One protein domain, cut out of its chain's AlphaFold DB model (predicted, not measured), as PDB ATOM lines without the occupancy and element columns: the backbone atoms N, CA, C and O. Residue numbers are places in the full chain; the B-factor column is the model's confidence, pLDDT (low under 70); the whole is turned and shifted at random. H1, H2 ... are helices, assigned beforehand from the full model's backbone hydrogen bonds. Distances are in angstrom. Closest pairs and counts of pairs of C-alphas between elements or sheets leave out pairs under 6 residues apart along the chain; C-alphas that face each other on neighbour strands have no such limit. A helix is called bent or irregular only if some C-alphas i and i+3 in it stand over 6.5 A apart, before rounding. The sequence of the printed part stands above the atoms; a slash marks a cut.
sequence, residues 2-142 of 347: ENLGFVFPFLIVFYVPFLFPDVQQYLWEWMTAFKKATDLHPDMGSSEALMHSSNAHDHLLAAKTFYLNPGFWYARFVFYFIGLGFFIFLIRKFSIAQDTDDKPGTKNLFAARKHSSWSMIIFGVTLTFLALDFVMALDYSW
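What this domain is: This is residues 2 to 142 of the 347 residues of an uncharacterized protein of Verrucomicrobiales bacterium (UniProt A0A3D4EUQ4). A long helical hairpin, H7 and H8, makes most of the long axis; at one end is a small head of H4, H5 and H6, and at the other the turn of residues 100 to 105 sticks out. The H2 helix runs beside part of H7, touching its residues 74 to 85 and staying apart from H8, and short H3 leads from it toward the head, while H9 follows H8 and reaches H4. The printed part has 141 residues with nine named helices, H1 to H9 in order, and no named strand; the class is all helix, with helix packing part aligned, part crossed. The whole is loose, with a radius of gyration of the C-alphas of 20.3 A, and a rod spanning 70 by 27 by 25 A.

How they stand to each other: Start at H1, residues 2 to 5, which only just touches residues 88 to 92 of H7, residues 70 to 100, with 3 pairs of C-alphas within 8 A; the closest, Glu 2 and Arg 92, are 6.3 A apart. Next, H2, residues 8 to 19, touches residues 74 to 85 of H7 at a shallow tilt of 14 degrees, opposite ways, with the C-alphas of Pro 9 and Gly 85 closest at 5.0 A. Then H3, residues 21 to 24, is close to but not clearly touching H4, residues 29 to 40: the C-alphas of Gln 24 and Met 31, the closest, are 6.9 A apart. H5, residues 46 to 51, touches H4 about perpendicular, at 86 degrees, closest at the C-alphas of Ala 37 and Leu 50, 5.4 A. It forms a hairpin with H6, residues 56 to 64, at a shallow tilt of 31 degrees; the closest C-alphas, Ser 47 and Ala 62, are 4.5 A apart. H7 forms a hairpin with H8, residues 107 to 134, at a shallow tilt of 23 degrees, closest at the C-alphas of Ile 91 and Ala 112, 5.6 A. H9, residues 136 to 139, only just touches residues 29 to 30 of H4, with 3 pairs of C-alphas within 8 A; those of Glu 29 and Leu 138 are closest at 7.0 A. Every O i to N i+4 pair is within hydrogen-bond range in H4 and H5, but 26 of 27 in H7, 21 of 24 in H8, 1 of 8 in H2 and 1 of 5 in H6, where O i to N i+3 gives 7 of 9 for H2 and 6 of 6 for H6; H1, H3 and H9 are too short for an i+4 pair.

Where its parts are: Find C-alpha 2 at (206.938, 114.975, 196.708), where H1 begins. H2 is 17.6 A long and only just irregular, C-alphas 14 and 17 being 6.9 A apart; H4 is 16.8 A and H6 13.9 A. From C-alpha 70 at (191.169, 142.093, 205.960), H7 runs 44.5 A; H8 runs 38.5 A, with a kink of 38 degrees near residue 121. H9 ends at C-alpha 139, (194.566, 146.286, 191.712).

The domain as a whole: The C-alphas farthest apart, Ser 54 and Lys 103, are 70.2 A apart. The printed part has no cut and no long link. Look at residue 104 for the one pLDDT under 70; the mean of the printed part is 89.7.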
ATOM      1  N   GLU A   2     207.519 114.709 195.378       90.62
ATOM      2  CA  GLU A   2     206.938 114.975 196.708       90.62
ATOM      3  C   GLU A   2     207.779 115.916 197.579       90.62
ATOM      4  O   GLU A   2     207.246 116.854 198.163       90.62
ATOM      5  N   ASN A   3     209.106 115.738 197.588       91.25
ATOM      6  CA  ASN A   3     210.019 116.622 198.321       91.25
ATOM      7  C   ASN A   3     209.972 118.080 197.826       91.25
ATOM      8  O   ASN A   3     210.247 118.981 198.608       91.25
ATOM      9  N   LEU A   4     209.613 118.311 196.553       91.31
ATOM     10  CA  LEU A   4     209.452 119.653 195.983       91.31
ATOM     11  C   LEU A   4     208.170 120.299 196.509       91.31
ATOM     12  O   LEU A   4     208.210 121.406 197.033       91.31
ATOM     13  N   GLY A   5     207.049 119.574 196.448       90.31
ATOM     14  CA  GLY A   5     205.780 120.052 196.998       90.31
ATOM     15  C   GLY A   5     205.848 120.296 198.507       90.31
ATOM     16  O   GLY A   5     205.273 121.258 199.007       90.31
ATOM     17  N   PHE A   6     206.587 119.461 199.245       92.00
ATOM     18  CA  PHE A   6     206.693 119.559 200.706       92.00
ATOM     19  C   PHE A   6     207.460 120.799 201.190       92.00
ATOM     20  O   PHE A   6     207.492 121.068 202.386       92.00
ATOM     21  N   VAL A   7     208.063 121.582 200.292       92.81
ATOM     22  CA  VAL A   7     208.639 122.889 200.646       92.81
ATOM     23  C   VAL A   7     207.540 123.914 200.954       92.81
ATOM     24  O   VAL A   7     207.742 124.764 201.817       92.81
ATOM     25  N   PHE A   8     206.368 123.809 200.315       91.69
ATOM     26  CA  PHE A   8     205.301 124.817 200.369       91.69
ATOM     27  C   PHE A   8     204.888 125.256 201.790       91.69
ATOM     28  O   PHE A   8     204.843 126.463 202.025       91.69
ATOM     29  N   PRO A   9     204.661 124.358 202.771       90.69
ATOM     30  CA  PRO A   9     204.263 124.768 204.124       90.69
ATOM     31  C   PRO A   9     205.309 125.636 204.823       90.69
ATOM     32  O   PRO A   9     204.962 126.527 205.589       90.69
ATOM     33  N   PHE A  10     206.592 125.394 204.552       90.75
ATOM     34  CA  PHE A  10     207.692 126.143 205.157       90.75
ATOM     35  C   PHE A  10     207.883 127.517 204.517       90.75
ATOM     36  O   PHE A  10     208.484 128.395 205.134       90.75
ATOM     37  N   LEU A  11     207.345 127.730 203.310       90.38
ATOM     38  CA  LEU A  11     207.403 129.033 202.656       90.38
ATOM     39  C   LEU A  11     206.580 130.092 203.390       90.38
ATOM     40  O   LEU A  11     206.857 131.270 203.197       90.38
ATOM     41  N   ILE A  12     205.652 129.703 204.278       91.19
ATOM     42  CA  ILE A  12     204.856 130.643 205.081       91.19
ATOM     43  C   ILE A  12     205.726 131.677 205.805       91.19
ATOM     44  O   ILE A  12     205.323 132.828 205.923       91.19
ATOM     45  N   VAL A  13     206.948 131.307 206.212       90.00
ATOM     46  CA  VAL A  13     207.904 132.202 206.883       90.00
ATOM     47  C   VAL A  13     208.207 133.444 206.038       90.00
ATOM     48  O   VAL A  13     208.287 134.542 206.582       90.00
ATOM     49  N   PHE A  14     208.299 133.304 204.712       89.06
ATOM     50  CA  PHE A  14     208.540 134.427 203.791       89.06
ATOM     51  C   PHE A  14     207.305 135.292 203.559       89.06
ATOM     52  O   PHE A  14     207.427 136.411 203.074       89.06
ATOM     53  N   TYR A  15     206.129 134.792 203.928       90.25
ATOM     54  CA  TYR A  15     204.857 135.493 203.803       90.25
ATOM     55  C   TYR A  15     204.414 136.151 205.117       90.25
ATOM     56  O   TYR A  15     203.506 136.977 205.097       90.25
ATOM     57  N   VAL A  16     205.068 135.848 206.248       91.19
ATOM     58  CA  VAL A  16     204.815 136.503 207.545       91.19
ATOM     59  C   VAL A  16     204.886 138.036 207.458       91.19
ATOM     60  O   VAL A  16     204.001 138.673 208.028       91.19
ATOM     61  N   PRO A  17     205.835 138.662 206.727       91.19
ATOM     62  CA  PRO A  17     205.855 140.117 206.575       91.19
ATOM     63  C   PRO A  17     204.542 140.710 206.038       91.19
ATOM     64  O   PRO A  17     204.162 141.806 206.437       91.19
ATOM     65  N   PHE A  18     203.802 139.981 205.197       90.56
ATOM     66  CA  PHE A  18     202.529 140.442 204.626       90.56
ATOM     67  C   PHE A  18     201.367 140.457 205.624       90.56
ATOM     68  O   PHE A  18     200.296 140.977 205.314       90.56
ATOM     69  N   LEU A  19     201.562 139.917 206.827       90.81
ATOM     70  CA  LEU A  19     200.578 139.985 207.903       90.81
ATOM     71  C   LEU A  19     200.604 141.326 208.646       90.81
ATOM     72  O   LEU A  19     199.667 141.628 209.381       90.81
ATOM     73  N   PHE A  20     201.656 142.129 208.463       90.88
ATOM     74  CA  PHE A  20     201.806 143.398 209.164       90.88
ATOM     75  C   PHE A  20     201.214 144.561 208.354       90.88
ATOM     76  O   PHE A  20     201.569 144.730 207.183       90.88
ATOM     77  N   PRO A  21     200.367 145.409 208.973       85.88
ATOM     78  CA  PRO A  21     199.815 146.609 208.342       85.88
ATOM     79  C   PRO A  21     200.863 147.511 207.685       85.88
ATOM     80  O   PRO A  21     200.621 148.020 206.591       85.88
ATOM     81  N   ASP A  22     202.037 147.635 208.311       85.38
ATOM     82  CA  ASP A  22     203.134 148.479 207.831       85.38
ATOM     83  C   ASP A  22     203.684 148.040 206.472       85.38
ATOM     84  O   ASP A  22     204.224 148.860 205.738       85.38
ATOM     85  N   VAL A  23     203.539 146.759 206.121       85.62
ATOM     86  CA  VAL A  23     203.931 146.219 204.813       85.62
ATOM     87  C   VAL A  23     202.746 146.245 203.850       85.62
ATOM     88  O   VAL A  23     202.905 146.606 202.685       85.62
ATOM     89  N   GLN A  24     201.550 145.899 204.338       86.81
ATOM     90  CA  GLN A  24     200.320 145.844 203.540       86.81
ATOM     91  C   GLN A  24     200.017 147.160 202.828       86.81
ATOM     92  O   GLN A  24     199.614 147.131 201.668       86.81
ATOM     93  N   GLN A  25     200.254 148.293 203.494       81.94
ATOM     94  CA  GLN A  25     199.964 149.622 202.949       81.94
ATOM     95  C   GLN A  25     200.692 149.936 201.632       81.94
ATOM     96  O   GLN A  25     200.209 150.754 200.858       81.94
ATOM     97  N   TYR A  26     201.827 149.276 201.366       81.69
ATOM     98  CA  TYR A  26     202.620 149.465 200.146       81.69
ATOM     99  C   TYR A  26     202.276 148.471 199.029       81.69
ATOM    100  O   TYR A  26     202.768 148.613 197.912       81.69
ATOM    101  N   LEU A  27     201.494 147.434 199.340       84.00
ATOM    102  CA  LEU A  27     201.175 146.341 198.422       84.00
ATOM    103  C   LEU A  27     199.711 146.383 197.992       84.00
ATOM    104  O   LEU A  27     199.417 146.335 196.804       84.00
ATOM    105  N   TRP A  28     198.802 146.480 198.960       87.81
ATOM    106  CA  TRP A  28     197.366 146.377 198.744       87.81
ATOM    107  C   TRP A  28     196.676 147.676 199.144       87.81
ATOM    108  O   TRP A  28     196.311 147.866 200.305       87.81
ATOM    109  N   GLU A  29     196.442 148.548 198.161       85.19
ATOM    110  CA  GLU A  29     195.752 149.831 198.359       85.19
ATOM    111  C   GLU A  29     194.384 149.650 199.037       85.19
ATOM    112  O   GLU A  29     194.037 150.387 199.963       85.19
ATOM    113  N   TRP A  30     193.646 148.597 198.662       88.81
ATOM    114  CA  TRP A  30     192.333 148.300 199.238       88.81
ATOM    115  C   TRP A  30     192.371 148.064 200.751       88.81
ATOM    116  O   TRP A  30     191.398 148.375 201.431       88.81
ATOM    117  N   MET A  31     193.468 147.535 201.310       90.44
ATOM    118  CA  MET A  31     193.576 147.327 202.759       90.44
ATOM    119  C   MET A  31     193.709 148.659 203.500       90.44
ATOM    120  O   MET A  31     193.174 148.804 204.600       90.44
ATOM    121  N   THR A  32     194.402 149.628 202.900       87.69
ATOM    122  CA  THR A  32     194.538 150.988 203.433       87.69
ATOM    123  C   THR A  32     193.219 151.747 203.315       87.69
ATOM    124  O   THR A  32     192.767 152.331 204.300       87.69
ATOM    125  N   ALA A  33     192.565 151.680 202.149       86.62
ATOM    126  CA  ALA A  33     191.255 152.290 201.916       86.62
ATOM    127  C   ALA A  33     190.185 151.721 202.862       86.62
ATOM    128  O   ALA A  33     189.455 152.481 203.497       86.62
ATOM    129  N   PHE A  34     190.157 150.393 203.038       89.69
ATOM    130  CA  PHE A  34     189.250 149.716 203.966       89.69
ATOM    131  C   PHE A  34     189.427 150.218 205.400       89.69
ATOM    132  O   PHE A  34     188.453 150.663 205.999       89.69
ATOM    133  N   LYS A  35     190.659 150.190 205.933       88.81
ATOM    134  CA  LYS A  35     190.946 150.630 207.311       88.81
ATOM    135  C   LYS A  35     190.559 152.092 207.516       88.81
ATOM    136  O   LYS A  35     189.840 152.409 208.455       88.81
ATOM    137  N   LYS A  36     190.954 152.966 206.586       88.50
ATOM    138  CA  LYS A  36     190.628 154.395 206.644       88.50
ATOM    139  C   LYS A  36     189.117 154.630 206.702       88.50
ATOM    140  O   LYS A  36     188.663 155.409 207.534       88.50
ATOM    141  N   ALA A  37     188.347 153.961 205.844       87.88
ATOM    142  CA  ALA A  37     186.894 154.102 205.815       87.88
ATOM    143  C   ALA A  37     186.232 153.580 207.100       87.88
ATOM    144  O   ALA A  37     185.361 154.251 207.651       87.88
ATOM    145  N   THR A  38     186.665 152.424 207.613       87.75
ATOM    146  CA  THR A  38     186.107 151.852 208.849       87.75
ATOM    147  C   THR A  38     186.480 152.644 210.099       87.75
ATOM    148  O   THR A  38     185.665 152.742 211.009       87.75
ATOM    149  N   ASP A  39     187.671 153.243 210.141       89.06
ATOM    150  CA  ASP A  39     188.127 154.044 211.285       89.06
ATOM    151  C   ASP A  39     187.407 155.402 211.357       89.06
ATOM    152  O   ASP A  39     187.162 155.923 212.445       89.06
ATOM    153  N   LEU A  40     187.029 155.971 210.204       88.69
ATOM    154  CA  LEU A  40     186.225 157.198 210.111       88.69
ATOM    155  C   LEU A  40     184.761 156.986 210.530       88.69
ATOM    156  O   LEU A  40     184.123 157.921 211.016       88.69
ATOM    157  N   HIS A  41     184.232 155.774 210.344       87.12
ATOM    158  CA  HIS A  41     182.830 155.433 210.594       87.12
ATOM    159  C   HIS A  41     182.698 154.134 211.413       87.12
ATOM    160  O   HIS A  41     182.211 153.127 210.892       87.12
ATOM    161  N   PRO A  42     183.092 154.140 212.702       85.31
ATOM    162  CA  PRO A  42     183.120 152.930 213.529       85.31
ATOM    163  C   PRO A  42     181.728 152.345 213.814       85.31
ATOM    164  O   PRO A  42     181.609 151.155 214.100       85.31
ATOM    165  N   ASP A  43     180.677 153.162 213.718       87.50
ATOM    166  CA  ASP A  43     179.295 152.767 214.017       87.50
ATOM    167  C   ASP A  43     178.564 152.126 212.820       87.50
ATOM    168  O   ASP A  43     177.429 151.668 212.960       87.50
ATOM    169  N   MET A  44     179.184 152.104 211.634       88.75
ATOM    170  CA  MET A  44     178.572 151.643 210.383       88.75
ATOM    171  C   MET A  44     179.090 150.268 209.954       88.75
ATOM    172  O   MET A  44     180.200 149.850 210.296       88.75
ATOM    173  N   GLY A  45     178.308 149.558 209.137       87.19
ATOM    174  CA  GLY A  45     178.806 148.355 208.472       87.19
ATOM    175  C   GLY A  45     179.956 148.693 207.515       87.19
ATOM    176  O   GLY A  45     179.936 149.727 206.856       87.19
ATOM    177  N   SER A  46     180.945 147.803 207.375       87.06
ATOM    178  CA  SER A  46     182.129 148.051 206.519       87.06
ATOM    179  C   SER A  46     181.809 148.488 205.077       87.06
ATOM    180  O   SER A  46     182.504 149.335 204.525       87.06
ATOM    181  N   SER A  47     180.745 147.950 204.472       88.50
ATOM    182  CA  SER A  47     180.285 148.357 203.134       88.50
ATOM    183  C   SER A  47     179.696 149.771 203.117       88.50
ATOM    184  O   SER A  47     180.001 150.559 202.226       88.50
ATOM    185  N   GLU A  48     178.906 150.127 204.131       89.25
ATOM    186  CA  GLU A  48     178.307 151.459 204.265       89.25
ATOM    187  C   GLU A  48     179.388 152.516 204.509       89.25
ATOM    188  O   GLU A  48     179.412 153.542 203.832       89.25
ATOM    189  N   ALA A  49     180.347 152.224 205.392       88.38
ATOM    190  CA  ALA A  49     181.492 153.088 205.661       88.38
ATOM    191  C   ALA A  49     182.290 153.418 204.382       88.38
ATOM    192  O   ALA A  49     182.685 154.563 204.172       88.38
ATOM    193  N   LEU A  50     182.478 152.436 203.492       88.25
ATOM    194  CA  LEU A  50     183.149 152.632 202.202       88.25
ATOM    195  C   LEU A  50     182.323 153.467 201.215       88.25
ATOM    196  O   LEU A  50     182.892 154.275 200.485       88.25
ATOM    197  N   MET A  51     180.994 153.330 201.214       88.62
ATOM    198  CA  MET A  51     180.105 154.175 200.401       88.62
ATOM    199  C   MET A  51     180.114 155.643 200.851       88.62
ATOM    200  O   MET A  51     179.898 156.540 200.037       88.62
ATOM    201  N   HIS A  52     180.398 155.907 202.128       85.25
ATOM    202  CA  HIS A  52     180.546 157.262 202.665       85.25
ATOM    203  C   HIS A  52     181.915 157.901 202.386       85.25
ATOM    204  O   HIS A  52     182.094 159.093 202.649       85.25
ATOM    205  N   SER A  53     182.869 157.160 201.809       83.81
ATOM    206  CA  SER A  53     184.156 157.727 201.403       83.81
ATOM    207  C   SER A  53     183.985 158.776 200.303       83.81
ATOM    208  O   SER A  53     183.209 158.613 199.359       83.81
ATOM    209  N   SER A  54     184.777 159.848 200.392       78.94
ATOM    210  CA  SER A  54     184.868 160.890 199.361       78.94
ATOM    211  C   SER A  54     185.428 160.382 198.027       78.94
ATOM    212  O   SER A  54     185.239 161.029 196.997       78.94
ATOM    213  N   ASN A  55     186.147 159.255 198.036       80.62
ATOM    214  CA  ASN A  55     186.732 158.677 196.834       80.62
ATOM    215  C   ASN A  55     185.751 157.680 196.204       80.62
ATOM    216  O   ASN A  55     185.512 156.609 196.753       80.62
ATOM    217  N   ALA A  56     185.231 158.000 195.016       80.62
ATOM    218  CA  ALA A  56     184.331 157.114 194.274       80.62
ATOM    219  C   ALA A  56     184.964 155.744 193.946       80.62
ATOM    220  O   ALA A  56     184.251 154.766 193.728       80.62
ATOM    221  N   HIS A  57     186.298 155.645 193.947       79.31
ATOM    222  CA  HIS A  57     187.001 154.375 193.778       79.31
ATOM    223  C   HIS A  57     186.736 153.387 194.930       79.31
ATOM    224  O   HIS A  57     186.713 152.173 194.720       79.31
ATOM    225  N   ASP A  58     186.453 153.888 196.135       83.44
ATOM    226  CA  ASP A  58     186.169 153.066 197.317       83.44
ATOM    227  C   ASP A  58     184.763 152.444 197.254       83.44
ATOM    228  O   ASP A  58     184.501 151.412 197.874       83.44
ATOM    229  N   HIS A  59     183.861 152.995 196.433       87.38
ATOM    230  CA  HIS A  59     182.518 152.436 196.230       87.38
ATOM    231  C   HIS A  59     182.574 151.085 195.502       87.38
ATOM    232  O   HIS A  59     181.765 150.196 195.768       87.38
ATOM    233  N   LEU A  60     183.577 150.878 194.637       88.12
ATOM    234  CA  LEU A  60     183.847 149.566 194.035       88.12
ATOM    235  C   LEU A  60     184.303 148.548 195.086       88.12
ATOM    236  O   LEU A  60     183.940 147.372 195.009       88.12
ATOM    237  N   LEU A  61     185.079 148.995 196.078       89.31
ATOM    238  CA  LEU A  61     185.505 148.148 197.187       89.31
ATOM    239  C   LEU A  61     184.313 147.754 198.065       89.31
ATOM    240  O   LEU A  61     184.235 146.594 198.465       89.31
ATOM    241  N   ALA A  62     183.350 148.660 198.284       90.31
ATOM    242  CA  ALA A  62     182.124 148.386 199.042       90.31
ATOM    243  C   ALA A  62     181.374 147.149 198.507       90.31
ATOM    244  O   ALA A  62     181.012 146.254 199.275       90.31
ATOM    245  N   ALA A  63     181.247 147.022 197.179       90.56
ATOM    246  CA  ALA A  63     180.631 145.859 196.530       90.56
ATOM    247  C   ALA A  63     181.440 144.555 196.694       90.56
ATOM    248  O   ALA A  63     180.881 143.460 196.633       90.56
ATOM    249  N   LYS A  64     182.755 144.657 196.918       92.25
ATOM    250  CA  LYS A  64     183.682 143.523 197.059       92.25
ATOM    251  C   LYS A  64     184.016 143.192 198.518       92.25
ATOM    252  O   LYS A  64     184.765 142.244 198.750       92.25
ATOM    253  N   THR A  65     183.436 143.896 199.493       90.88
ATOM    254  CA  THR A  65     183.696 143.726 200.940       90.88
ATOM    255  C   THR A  65     183.495 142.305 201.448       90.88
ATOM    256  O   THR A  65     184.187 141.893 202.373       90.88
ATOM    257  N   PHE A  66     182.604 141.521 200.836       92.00
ATOM    258  CA  PHE A  66     182.450 140.109 201.191       92.00
ATOM    259  C   PHE A  66     183.760 139.323 201.030       92.00
ATOM    260  O   PHE A  66     184.068 138.475 201.860       92.00
ATOM    261  N   TYR A  67     184.538 139.604 199.979       93.25
ATOM    262  CA  TYR A  67     185.800 138.922 199.688       93.25
ATOM    263  C   TYR A  67     187.018 139.732 200.162       93.25
ATOM    264  O   TYR A  67     187.906 139.192 200.831       93.25
ATOM    265  N   LEU A  68     187.050 141.030 199.857       92.75
ATOM    266  CA  LEU A  68     188.110 141.978 200.210       92.75
ATOM    267  C   LEU A  68     187.848 142.613 201.580       92.75
ATOM    268  O   LEU A  68     187.671 143.820 201.720       92.75
ATOM    269  N   ASN A  69     187.823 141.766 202.604       93.06
ATOM    270  CA  ASN A  69     187.831 142.175 204.002       93.06
ATOM    271  C   ASN A  69     189.137 141.676 204.636       93.06
ATOM    272  O   ASN A  69     189.427 140.482 204.495       93.06
ATOM    273  N   PRO A  70     189.911 142.518 205.349       92.06
ATOM    274  CA  PRO A  70     191.169 142.093 205.960       92.06
ATOM    275  C   PRO A  70     191.021 140.857 206.860       92.06
ATOM    276  O   PRO A  70     191.827 139.935 206.773       92.06
ATOM    277  N   GLY A  71     189.952 140.777 207.660       92.56
ATOM    278  CA  GLY A  71     189.676 139.625 208.523       92.56
ATOM    279  C   GLY A  71     189.469 138.328 207.736       92.56
ATOM    280  O   GLY A  71     190.045 137.292 208.073       92.56
ATOM    281  N   PHE A  72     188.698 138.384 206.647       94.62
ATOM    282  CA  PHE A  72     188.474 137.214 205.796       94.62
ATOM    283  C   PHE A  72     189.719 136.859 204.965       94.62
ATOM    284  O   PHE A  72     190.013 135.678 204.787       94.62
ATOM    285  N   TRP A  73     190.497 137.852 204.527       95.06
ATOM    286  CA  TRP A  73     191.783 137.643 203.858       95.06
ATOM    287  C   TRP A  73     192.780 136.904 204.763       95.06
ATOM    288  O   TRP A  73     193.379 135.929 204.319       95.06
ATOM    289  N   TYR A  74     192.889 137.255 206.054       94.56
ATOM    290  CA  TYR A  74     193.732 136.507 207.002       94.56
ATOM    291  C   TYR A  74     193.281 135.052 207.173       94.56
ATOM    292  O   TYR A  74     194.113 134.143 207.217       94.56
ATOM    293  N   ALA A  75     191.969 134.809 207.236       95.38
ATOM    294  CA  ALA A  75     191.436 133.450 207.306       95.38
ATOM    295  C   ALA A  75     191.813 132.633 206.057       95.38
ATOM    296  O   ALA A  75     192.248 131.485 206.179       95.38
ATOM    297  N   ARG A  76     191.714 133.232 204.861       95.25
ATOM    298  CA  ARG A  76     192.130 132.600 203.597       95.25
ATOM    299  C   ARG A  76     193.636 132.374 203.528       95.25
ATOM    300  O   ARG A  76     194.057 131.275 203.179       95.25
ATOM    301  N   PHE A  77     194.435 133.351 203.946       94.19
ATOM    302  CA  PHE A  77     195.889 133.241 204.038       94.19
ATOM    303  C   PHE A  77     196.302 132.004 204.847       94.19
ATOM    304  O   PHE A  77     197.070 131.166 204.372       94.19
ATOM    305  N   VAL A  78     195.738 131.842 206.048       93.62
ATOM    306  CA  VAL A  78     196.006 130.679 206.909       93.62
ATOM    307  C   VAL A  78     195.507 129.389 206.253       93.62
ATOM    308  O   VAL A  78     196.218 128.380 206.250       93.62
ATOM    309  N   PHE A  79     194.319 129.419 205.646       94.19
ATOM    310  CA  PHE A  79     193.756 128.277 204.930       94.19
ATOM    311  C   PHE A  79     194.648 127.806 203.772       94.19
ATOM    312  O   PHE A  79     194.798 126.598 203.593       94.19
ATOM    313  N   TYR A  80     195.290 128.703 203.019       93.75
ATOM    314  CA  TYR A  80     196.170 128.321 201.910       93.75
ATOM    315  C   TYR A  80     197.359 127.489 202.381       93.75
ATOM    316  O   TYR A  80     197.592 126.398 201.858       93.75
ATOM    317  N   PHE A  81     198.080 127.955 203.401       91.88
ATOM    318  CA  PHE A  81     199.260 127.250 203.899       91.88
ATOM    319  C   PHE A  81     198.909 125.977 204.669       91.88
ATOM    320  O   PHE A  81     199.542 124.942 204.452       91.88
ATOM    321  N   ILE A  82     197.879 126.012 205.523       92.50
ATOM    322  CA  ILE A  82     197.459 124.831 206.292       92.50
ATOM    323  C   ILE A  82     196.781 123.803 205.388       92.50
ATOM    324  O   ILE A  82     197.106 122.623 205.466       92.50
ATOM    325  N   GLY A  83     195.863 124.225 204.519       91.62
ATOM    326  CA  GLY A  83     195.090 123.337 203.653       91.62
ATOM    327  C   GLY A  83     195.967 122.628 202.626       91.62
ATOM    328  O   GLY A  83     196.015 121.396 202.593       91.62
ATOM    329  N   LEU A  84     196.733 123.385 201.835       92.06
ATOM    330  CA  LEU A  84     197.659 122.792 200.865       92.06
ATOM    331  C   LEU A  84     198.787 122.028 201.567       92.06
ATOM    332  O   LEU A  84     199.193 120.960 201.101       92.06
ATOM    333  N   GLY A  85     199.249 122.528 202.719       92.69
ATOM    334  CA  GLY A  85     200.258 121.858 203.528       92.69
ATOM    335  C   GLY A  85     199.800 120.521 204.104       92.69
ATOM    336  O   GLY A  85     200.548 119.542 204.084       92.69
ATOM    337  N   PHE A  86     198.544 120.439 204.532       93.06
ATOM    338  CA  PHE A  86     197.920 119.201 204.973       93.06
ATOM    339  C   PHE A  86     197.840 118.178 203.835       93.06
ATOM    340  O   PHE A  86     198.184 117.014 204.046       93.06
ATOM    341  N   PHE A  87     197.455 118.584 202.620       91.75
ATOM    342  CA  PHE A  87     197.361 117.652 201.488       91.75
ATOM    343  C   PHE A  87     198.717 117.083 201.082       91.75
ATOM    344  O   PHE A  87     198.833 115.868 200.894       91.75
ATOM    345  N   ILE A  88     199.757 117.919 200.995       92.44
ATOM    346  CA  ILE A  88     201.095 117.419 200.660       92.44
ATOM    347  C   ILE A  88     201.655 116.528 201.769       92.44
ATOM    348  O   ILE A  88     202.249 115.493 201.472       92.44
ATOM    349  N   PHE A  89     201.415 116.868 203.038       93.12
ATOM    350  CA  PHE A  89     201.786 116.017 204.167       93.12
ATOM    351  C   PHE A  89     201.076 114.660 204.106       93.12
ATOM    352  O   PHE A  89     201.718 113.624 204.275       93.12
ATOM    353  N   LEU A  90     199.772 114.646 203.817       93.31
ATOM    354  CA  LEU A  90     198.967 113.430 203.726       93.31
ATOM    355  C   LEU A  90     199.465 112.494 202.615       93.31
ATOM    356  O   LEU A  90     199.684 111.311 202.870       93.31
ATOM    357  N   ILE A  91     199.669 113.013 201.400       92.12
ATOM    358  CA  ILE A  91     200.147 112.217 200.256       92.12
ATOM    359  C   ILE A  91     201.555 111.683 200.536       92.12
ATOM    360  O   ILE A  91     201.807 110.488 200.372       92.12
ATOM    361  N   ARG A  92     202.448 112.543 201.039       92.31
ATOM    362  CA  ARG A  92     203.820 112.164 201.387       92.31
ATOM    363  C   ARG A  92     203.866 111.097 202.479       92.31
ATOM    364  O   ARG A  92     204.670 110.175 202.396       92.31
ATOM    365  N   LYS A  93     202.984 111.176 203.478       92.25
ATOM    366  CA  LYS A  93     202.864 110.161 204.532       92.25
ATOM    367  C   LYS A  93     202.528 108.784 203.952       92.25
ATOM    368  O   LYS A  93     203.141 107.806 204.364       92.25
ATOM    369  N   PHE A  94     201.586 108.699 203.011       91.94
ATOM    370  CA  PHE A  94     201.233 107.424 202.375       91.94
ATOM    371  C   PHE A  94     202.347 106.878 201.476       91.94
ATOM    372  O   PHE A  94     202.574 105.671 201.479       91.94
ATOM    373  N   SER A  95     203.052 107.754 200.760       91.06
ATOM    374  CA  SER A  95     204.210 107.391 199.939       91.06
ATOM    375  C   SER A  95     205.355 106.812 200.780       91.06
ATOM    376  O   SER A  95     205.775 105.680 200.559       91.06
ATOM    377  N   ILE A  96     205.767 107.500 201.851       91.56
ATOM    378  CA  ILE A  96     206.810 107.001 202.766       91.56
ATOM    379  C   ILE A  96     206.369 105.709 203.466       91.56
ATOM    380  O   ILE A  96     207.160 104.777 203.592       91.56
ATOM    381  N   ALA A  97     205.100 105.615 203.880       90.88
ATOM    382  CA  ALA A  97     204.569 104.398 204.490       90.88
ATOM    383  C   ALA A  97     204.621 103.190 203.541       90.88
ATOM    384  O   ALA A  97     204.734 102.063 204.011       90.88
ATOM    385  N   GLN A  98     204.547 103.406 202.223       89.62
ATOM    386  CA  GLN A  98     204.697 102.349 201.221       89.62
ATOM    387  C   GLN A  98     206.133 101.812 201.161       89.62
ATOM    388  O   GLN A  98     206.320 100.606 201.019       89.62
ATOM    389  N   ASP A  99     207.134 102.676 201.326       87.88
ATOM    390  CA  ASP A  99     208.543 102.271 201.354       87.88
ATOM    391  C   ASP A  99     208.924 101.521 202.644       87.88
ATOM    392  O   ASP A  99     209.820 100.678 202.627       87.88
ATOM    393  N   THR A 100     208.243 101.794 203.762       87.44
ATOM    394  CA  THR A 100     208.516 101.158 205.065       87.44
ATOM    395  C   THR A 100     207.640  99.943 205.380       87.44
ATOM    396  O   THR A 100     207.835  99.325 206.419       87.44
ATOM    397  N   ASP A 101     206.658  99.605 204.539       86.69
ATOM    398  CA  ASP A 101     205.711  98.510 204.804       86.69
ATOM    399  C   ASP A 101     206.402  97.139 204.727       86.69
ATOM    400  O   ASP A 101     206.992  96.796 203.699       86.69
ATOM    401  N   ASP A 102     206.303  96.343 205.795       81.06
ATOM    402  CA  ASP A 102     206.854  94.983 205.882       81.06
ATOM    403  C   ASP A 102     206.251  94.033 204.837       81.06
ATOM    404  O   ASP A 102     206.907  93.082 204.405       81.06
ATOM    405  N   LYS A 103     205.004  94.285 204.409       81.56
ATOM    406  CA  LYS A 103     204.308  93.514 203.370       81.56
ATOM    407  C   LYS A 103     203.949  94.440 202.209       81.56
ATOM    408  O   LYS A 103     202.801  94.879 202.125       81.56
ATOM    409  N   PRO A 104     204.901  94.727 201.299       69.75
ATOM    410  CA  PRO A 104     204.688  95.684 200.222       69.75
ATOM    411  C   PRO A 104     203.500  95.249 199.362       69.75
ATOM    412  O   PRO A 104     203.527  94.227 198.676       69.75
ATOM    413  N   GLY A 105     202.425  96.029 199.441       79.69
ATOM    414  CA  GLY A 105     201.184  95.815 198.713       79.69
ATOM    415  C   GLY A 105     200.687  97.107 198.073       79.69
ATOM    416  O   GLY A 105     201.295  98.168 198.173       79.69
ATOM    417  N   THR A 106     199.528  97.044 197.424       86.12
ATOM    418  CA  THR A 106     198.963  98.178 196.672       86.12
ATOM    419  C   THR A 106     198.066  99.093 197.511       86.12
ATOM    420  O   THR A 106     197.558 100.093 197.007       86.12
ATOM    421  N   LYS A 107     197.862  98.788 198.800       88.88
ATOM    422  CA  LYS A 107     196.944  99.527 199.683       88.88
ATOM    423  C   LYS A 107     197.318 101.007 199.803       88.88
ATOM    424  O   LYS A 107     196.461 101.866 199.598       88.88
ATOM    425  N   ASN A 108     198.585 101.301 200.098       88.31
ATOM    426  CA  ASN A 108     199.070 102.676 200.251       88.31
ATOM    427  C   ASN A 108     199.060 103.425 198.910       88.31
ATOM    428  O   ASN A 108     198.628 104.575 198.870       88.31
ATOM    429  N   LEU A 109     199.383 102.745 197.805       88.00
ATOM    430  CA  LEU A 109     199.275 103.286 196.447       88.00
ATOM    431  C   LEU A 109     197.837 103.713 196.105       88.00
ATOM    432  O   LEU A 109     197.606 104.817 195.607       88.00
ATOM    433  N   PHE A 110     196.845 102.860 196.379       90.88
ATOM    434  CA  PHE A 110     195.438 103.189 196.134       90.88
ATOM    435  C   PHE A 110     194.931 104.296 197.061       90.88
ATOM    436  O   PHE A 110     194.168 105.157 196.613       90.88
ATOM    437  N   ALA A 111     195.380 104.326 198.320       90.94
ATOM    438  CA  ALA A 111     195.083 105.422 199.236       90.94
ATOM    439  C   ALA A 111     195.664 106.749 198.720       90.94
ATOM    440  O   ALA A 111     194.925 107.724 198.587       90.94
ATOM    441  N   ALA A 112     196.943 106.773 198.335       91.25
ATOM    442  CA  ALA A 112     197.597 107.945 197.759       91.25
ATOM    443  C   ALA A 112     196.885 108.425 196.486       91.25
ATOM    444  O   ALA A 112     196.626 109.620 196.340       91.25
ATOM    445  N   ARG A 113     196.467 107.509 195.597       91.62
ATOM    446  CA  ARG A 113     195.688 107.843 194.392       91.62
ATOM    447  C   ARG A 113     194.326 108.447 194.727       91.62
ATOM    448  O   ARG A 113     193.957 109.471 194.151       91.62
ATOM    449  N   LYS A 114     193.584 107.845 195.664       92.50
ATOM    450  CA  LYS A 114     192.291 108.368 196.128       92.50
ATOM    451  C   LYS A 114     192.459 109.777 196.690       92.50
ATOM    452  O   LYS A 114     191.709 110.668 196.306       92.50
ATOM    453  N   HIS A 115     193.462 109.981 197.545       91.94
ATOM    454  CA  HIS A 115     193.733 111.277 198.160       91.94
ATOM    455  C   HIS A 115     194.232 112.333 197.173       91.94
ATOM    456  O   HIS A 115     193.829 113.489 197.272       91.94
ATOM    457  N   SER A 116     195.005 111.936 196.163       92.06
ATOM    458  CA  SER A 116     195.426 112.827 195.075       92.06
ATOM    459  C   SER A 116     194.246 113.266 194.200       92.06
ATOM    460  O   SER A 116     194.191 114.409 193.767       92.06
ATOM    461  N   SER A 117     193.266 112.384 193.972       91.69
ATOM    462  CA  SER A 117     192.152 112.656 193.051       91.69
ATOM    463  C   SER A 117     191.234 113.781 193.538       91.69
ATOM    464  O   SER A 117     190.923 114.688 192.773       91.69
ATOM    465  N   TRP A 118     190.815 113.761 194.810       90.75
ATOM    466  CA  TRP A 118     189.956 114.829 195.342       90.75
ATOM    467  C   TRP A 118     190.744 116.095 195.697       90.75
ATOM    468  O   TRP A 118     190.235 117.200 195.506       90.75
ATOM    469  N   SER A 119     191.993 115.962 196.163       91.44
ATOM    470  CA  SER A 119     192.826 117.128 196.487       91.44
ATOM    471  C   SER A 119     193.215 117.933 195.249       91.44
ATOM    472  O   SER A 119     193.365 119.144 195.356       91.44
ATOM    473  N   MET A 120     193.288 117.314 194.065       90.88
ATOM    474  CA  MET A 120     193.539 118.010 192.797       90.88
ATOM    475  C   MET A 120     192.482 119.080 192.481       90.88
ATOM    476  O   MET A 120     192.832 120.175 192.046       90.88
ATOM    477  N   ILE A 121     191.199 118.795 192.736       91.25
ATOM    478  CA  ILE A 121     190.107 119.758 192.508       91.25
ATOM    479  C   ILE A 121     190.256 120.945 193.464       91.25
ATOM    480  O   ILE A 121     190.221 122.100 193.044       91.25
ATOM    481  N   ILE A 122     190.490 120.658 194.747       92.25
ATOM    482  CA  ILE A 122     190.682 121.692 195.770       92.25
ATOM    483  C   ILE A 122     191.931 122.520 195.467       92.25
ATOM    484  O   ILE A 122     191.901 123.737 195.623       92.25
ATOM    485  N   PHE A 123     193.007 121.893 194.991       91.75
ATOM    486  CA  PHE A 123     194.235 122.571 194.592       91.75
ATOM    487  C   PHE A 123     193.986 123.581 193.468       91.75
ATOM    488  O   PHE A 123     194.397 124.728 193.605       91.75
ATOM    489  N   GLY A 124     193.270 123.203 192.402       91.62
ATOM    490  CA  GLY A 124     192.968 124.120 191.295       91.62
ATOM    491  C   GLY A 124     192.156 125.344 191.738       91.62
ATOM    492  O   GLY A 124     192.481 126.478 191.380       91.62
ATOM    493  N   VAL A 125     191.144 125.127 192.583       93.38
ATOM    494  CA  VAL A 125     190.329 126.211 193.157       93.38
ATOM    495  C   VAL A 125     191.167 127.094 194.085       93.38
ATOM    496  O   VAL A 125     191.153 128.317 193.968       93.38
ATOM    497  N   THR A 126     191.949 126.483 194.973       94.44
ATOM    498  CA  THR A 126     192.782 127.205 195.944       94.44
ATOM    499  C   THR A 126     193.858 128.032 195.252       94.44
ATOM    500  O   THR A 126     194.079 129.173 195.633       94.44
ATOM    501  N   LEU A 127     194.491 127.495 194.208       93.31
ATOM    502  CA  LEU A 127     195.494 128.210 193.423       93.31
ATOM    503  C   LEU A 127     194.897 129.419 192.700       93.31
ATOM    504  O   LEU A 127     195.537 130.466 192.634       93.31
ATOM    505  N   THR A 128     193.664 129.292 192.204       94.44
ATOM    506  CA  THR A 128     192.936 130.419 191.611       94.44
ATOM    507  C   THR A 128     192.743 131.519 192.649       94.44
ATOM    508  O   THR A 128     193.147 132.651 192.407       94.44
ATOM    509  N   PHE A 129     192.222 131.195 193.835       95.38
ATOM    510  CA  PHE A 129     192.050 132.187 194.901       95.38
ATOM    511  C   PHE A 129     193.376 132.758 195.423       95.38
ATOM    512  O   PHE A 129     193.440 133.941 195.734       95.38
ATOM    513  N   LEU A 130     194.453 131.967 195.442       94.50
ATOM    514  CA  LEU A 130     195.795 132.442 195.780       94.50
ATOM    515  C   LEU A 130     196.275 133.491 194.764       94.50
ATOM    516  O   LEU A 130     196.767 134.544 195.164       94.50
ATOM    517  N   ALA A 131     196.089 133.245 193.463       94.38
ATOM    518  CA  ALA A 131     196.395 134.222 192.417       94.38
ATOM    519  C   ALA A 131     195.553 135.502 192.561       94.38
ATOM    520  O   ALA A 131     196.069 136.604 192.365       94.38
ATOM    521  N   LEU A 132     194.277 135.361 192.943       94.31
ATOM    522  CA  LEU A 132     193.403 136.501 193.214       94.31
ATOM    523  C   LEU A 132     193.905 137.326 194.406       94.31
ATOM    524  O   LEU A 132     194.081 138.529 194.271       94.31
ATOM    525  N   ASP A 133     194.184 136.699 195.547       94.25
ATOM    526  CA  ASP A 133     194.552 137.405 196.782       94.25
ATOM    527  C   ASP A 133     195.946 138.037 196.743       94.25
ATOM    528  O   ASP A 133     196.134 139.132 197.272       94.25
ATOM    529  N   PHE A 134     196.936 137.360 196.155       91.81
ATOM    530  CA  PHE A 134     198.318 137.848 196.181       91.81
ATOM    531  C   PHE A 134     198.677 138.754 195.016       91.81
ATOM    532  O   PHE A 134     199.608 139.545 195.150       91.81
ATOM    533  N   VAL A 135     197.986 138.628 193.884       91.81
ATOM    534  CA  VAL A 135     198.383 139.339 192.669       91.81
ATOM    535  C   VAL A 135     197.244 140.161 192.094       91.81
ATOM    536  O   VAL A 135     197.419 141.359 191.921       91.81
ATOM    537  N   MET A 136     196.068 139.576 191.845       92.25
ATOM    538  CA  MET A 136     194.954 140.365 191.297       92.25
ATOM    539  C   MET A 136     194.512 141.466 192.262       92.25
ATOM    540  O   MET A 136     194.246 142.576 191.834       92.25
ATOM    541  N   ALA A 137     194.495 141.190 193.567       91.75
ATOM    542  CA  ALA A 137     194.091 142.151 194.584       91.75
ATOM    543  C   ALA A 137     195.063 143.335 194.740       91.75
ATOM    544  O   ALA A 137     194.733 144.258 195.481       91.75
ATOM    545  N   LEU A 138     196.235 143.324 194.083       89.69
ATOM    546  CA  LEU A 138     197.102 144.507 193.997       89.69
ATOM    547  C   LEU A 138     196.357 145.670 193.321       89.69
ATOM    548  O   LEU A 138     196.442 146.793 193.803       89.69
ATOM    549  N   ASP A 139     195.554 145.373 192.292       88.50
ATOM    550  CA  ASP A 139     194.566 146.286 191.712       88.50
ATOM    551  C   ASP A 139     193.166 145.677 191.871       88.50
ATOM    552  O   ASP A 139     192.682 144.902 191.045       88.50
ATOM    553  N   TYR A 140     192.486 146.047 192.956       88.88
ATOM    554  CA  TYR A 140     191.150 145.541 193.260       88.88
ATOM    555  C   TYR A 140     190.064 146.031 192.295       88.88
ATOM    556  O   TYR A 140     188.929 145.551 192.380       88.88
ATOM    557  N   SER A 141     190.353 146.985 191.409       87.81
ATOM    558  CA  SER A 141     189.405 147.458 190.399       87.81
ATOM    559  C   SER A 141     189.379 146.539 189.180       87.81
ATOM    560  O   SER A 141     188.304 146.272 188.636       87.81
ATOM    561  N   TRP A 142     190.529 145.960 188.843       90.44
ATOM    562  CA  TRP A 142     190.690 145.022 187.744       90.44
ATOM    563  C   TRP A 142     190.222 143.606 188.111       90.44
ATOM    564  O   TRP A 142     190.286 143.167 189.262       90.44
TER     565      TRP A 142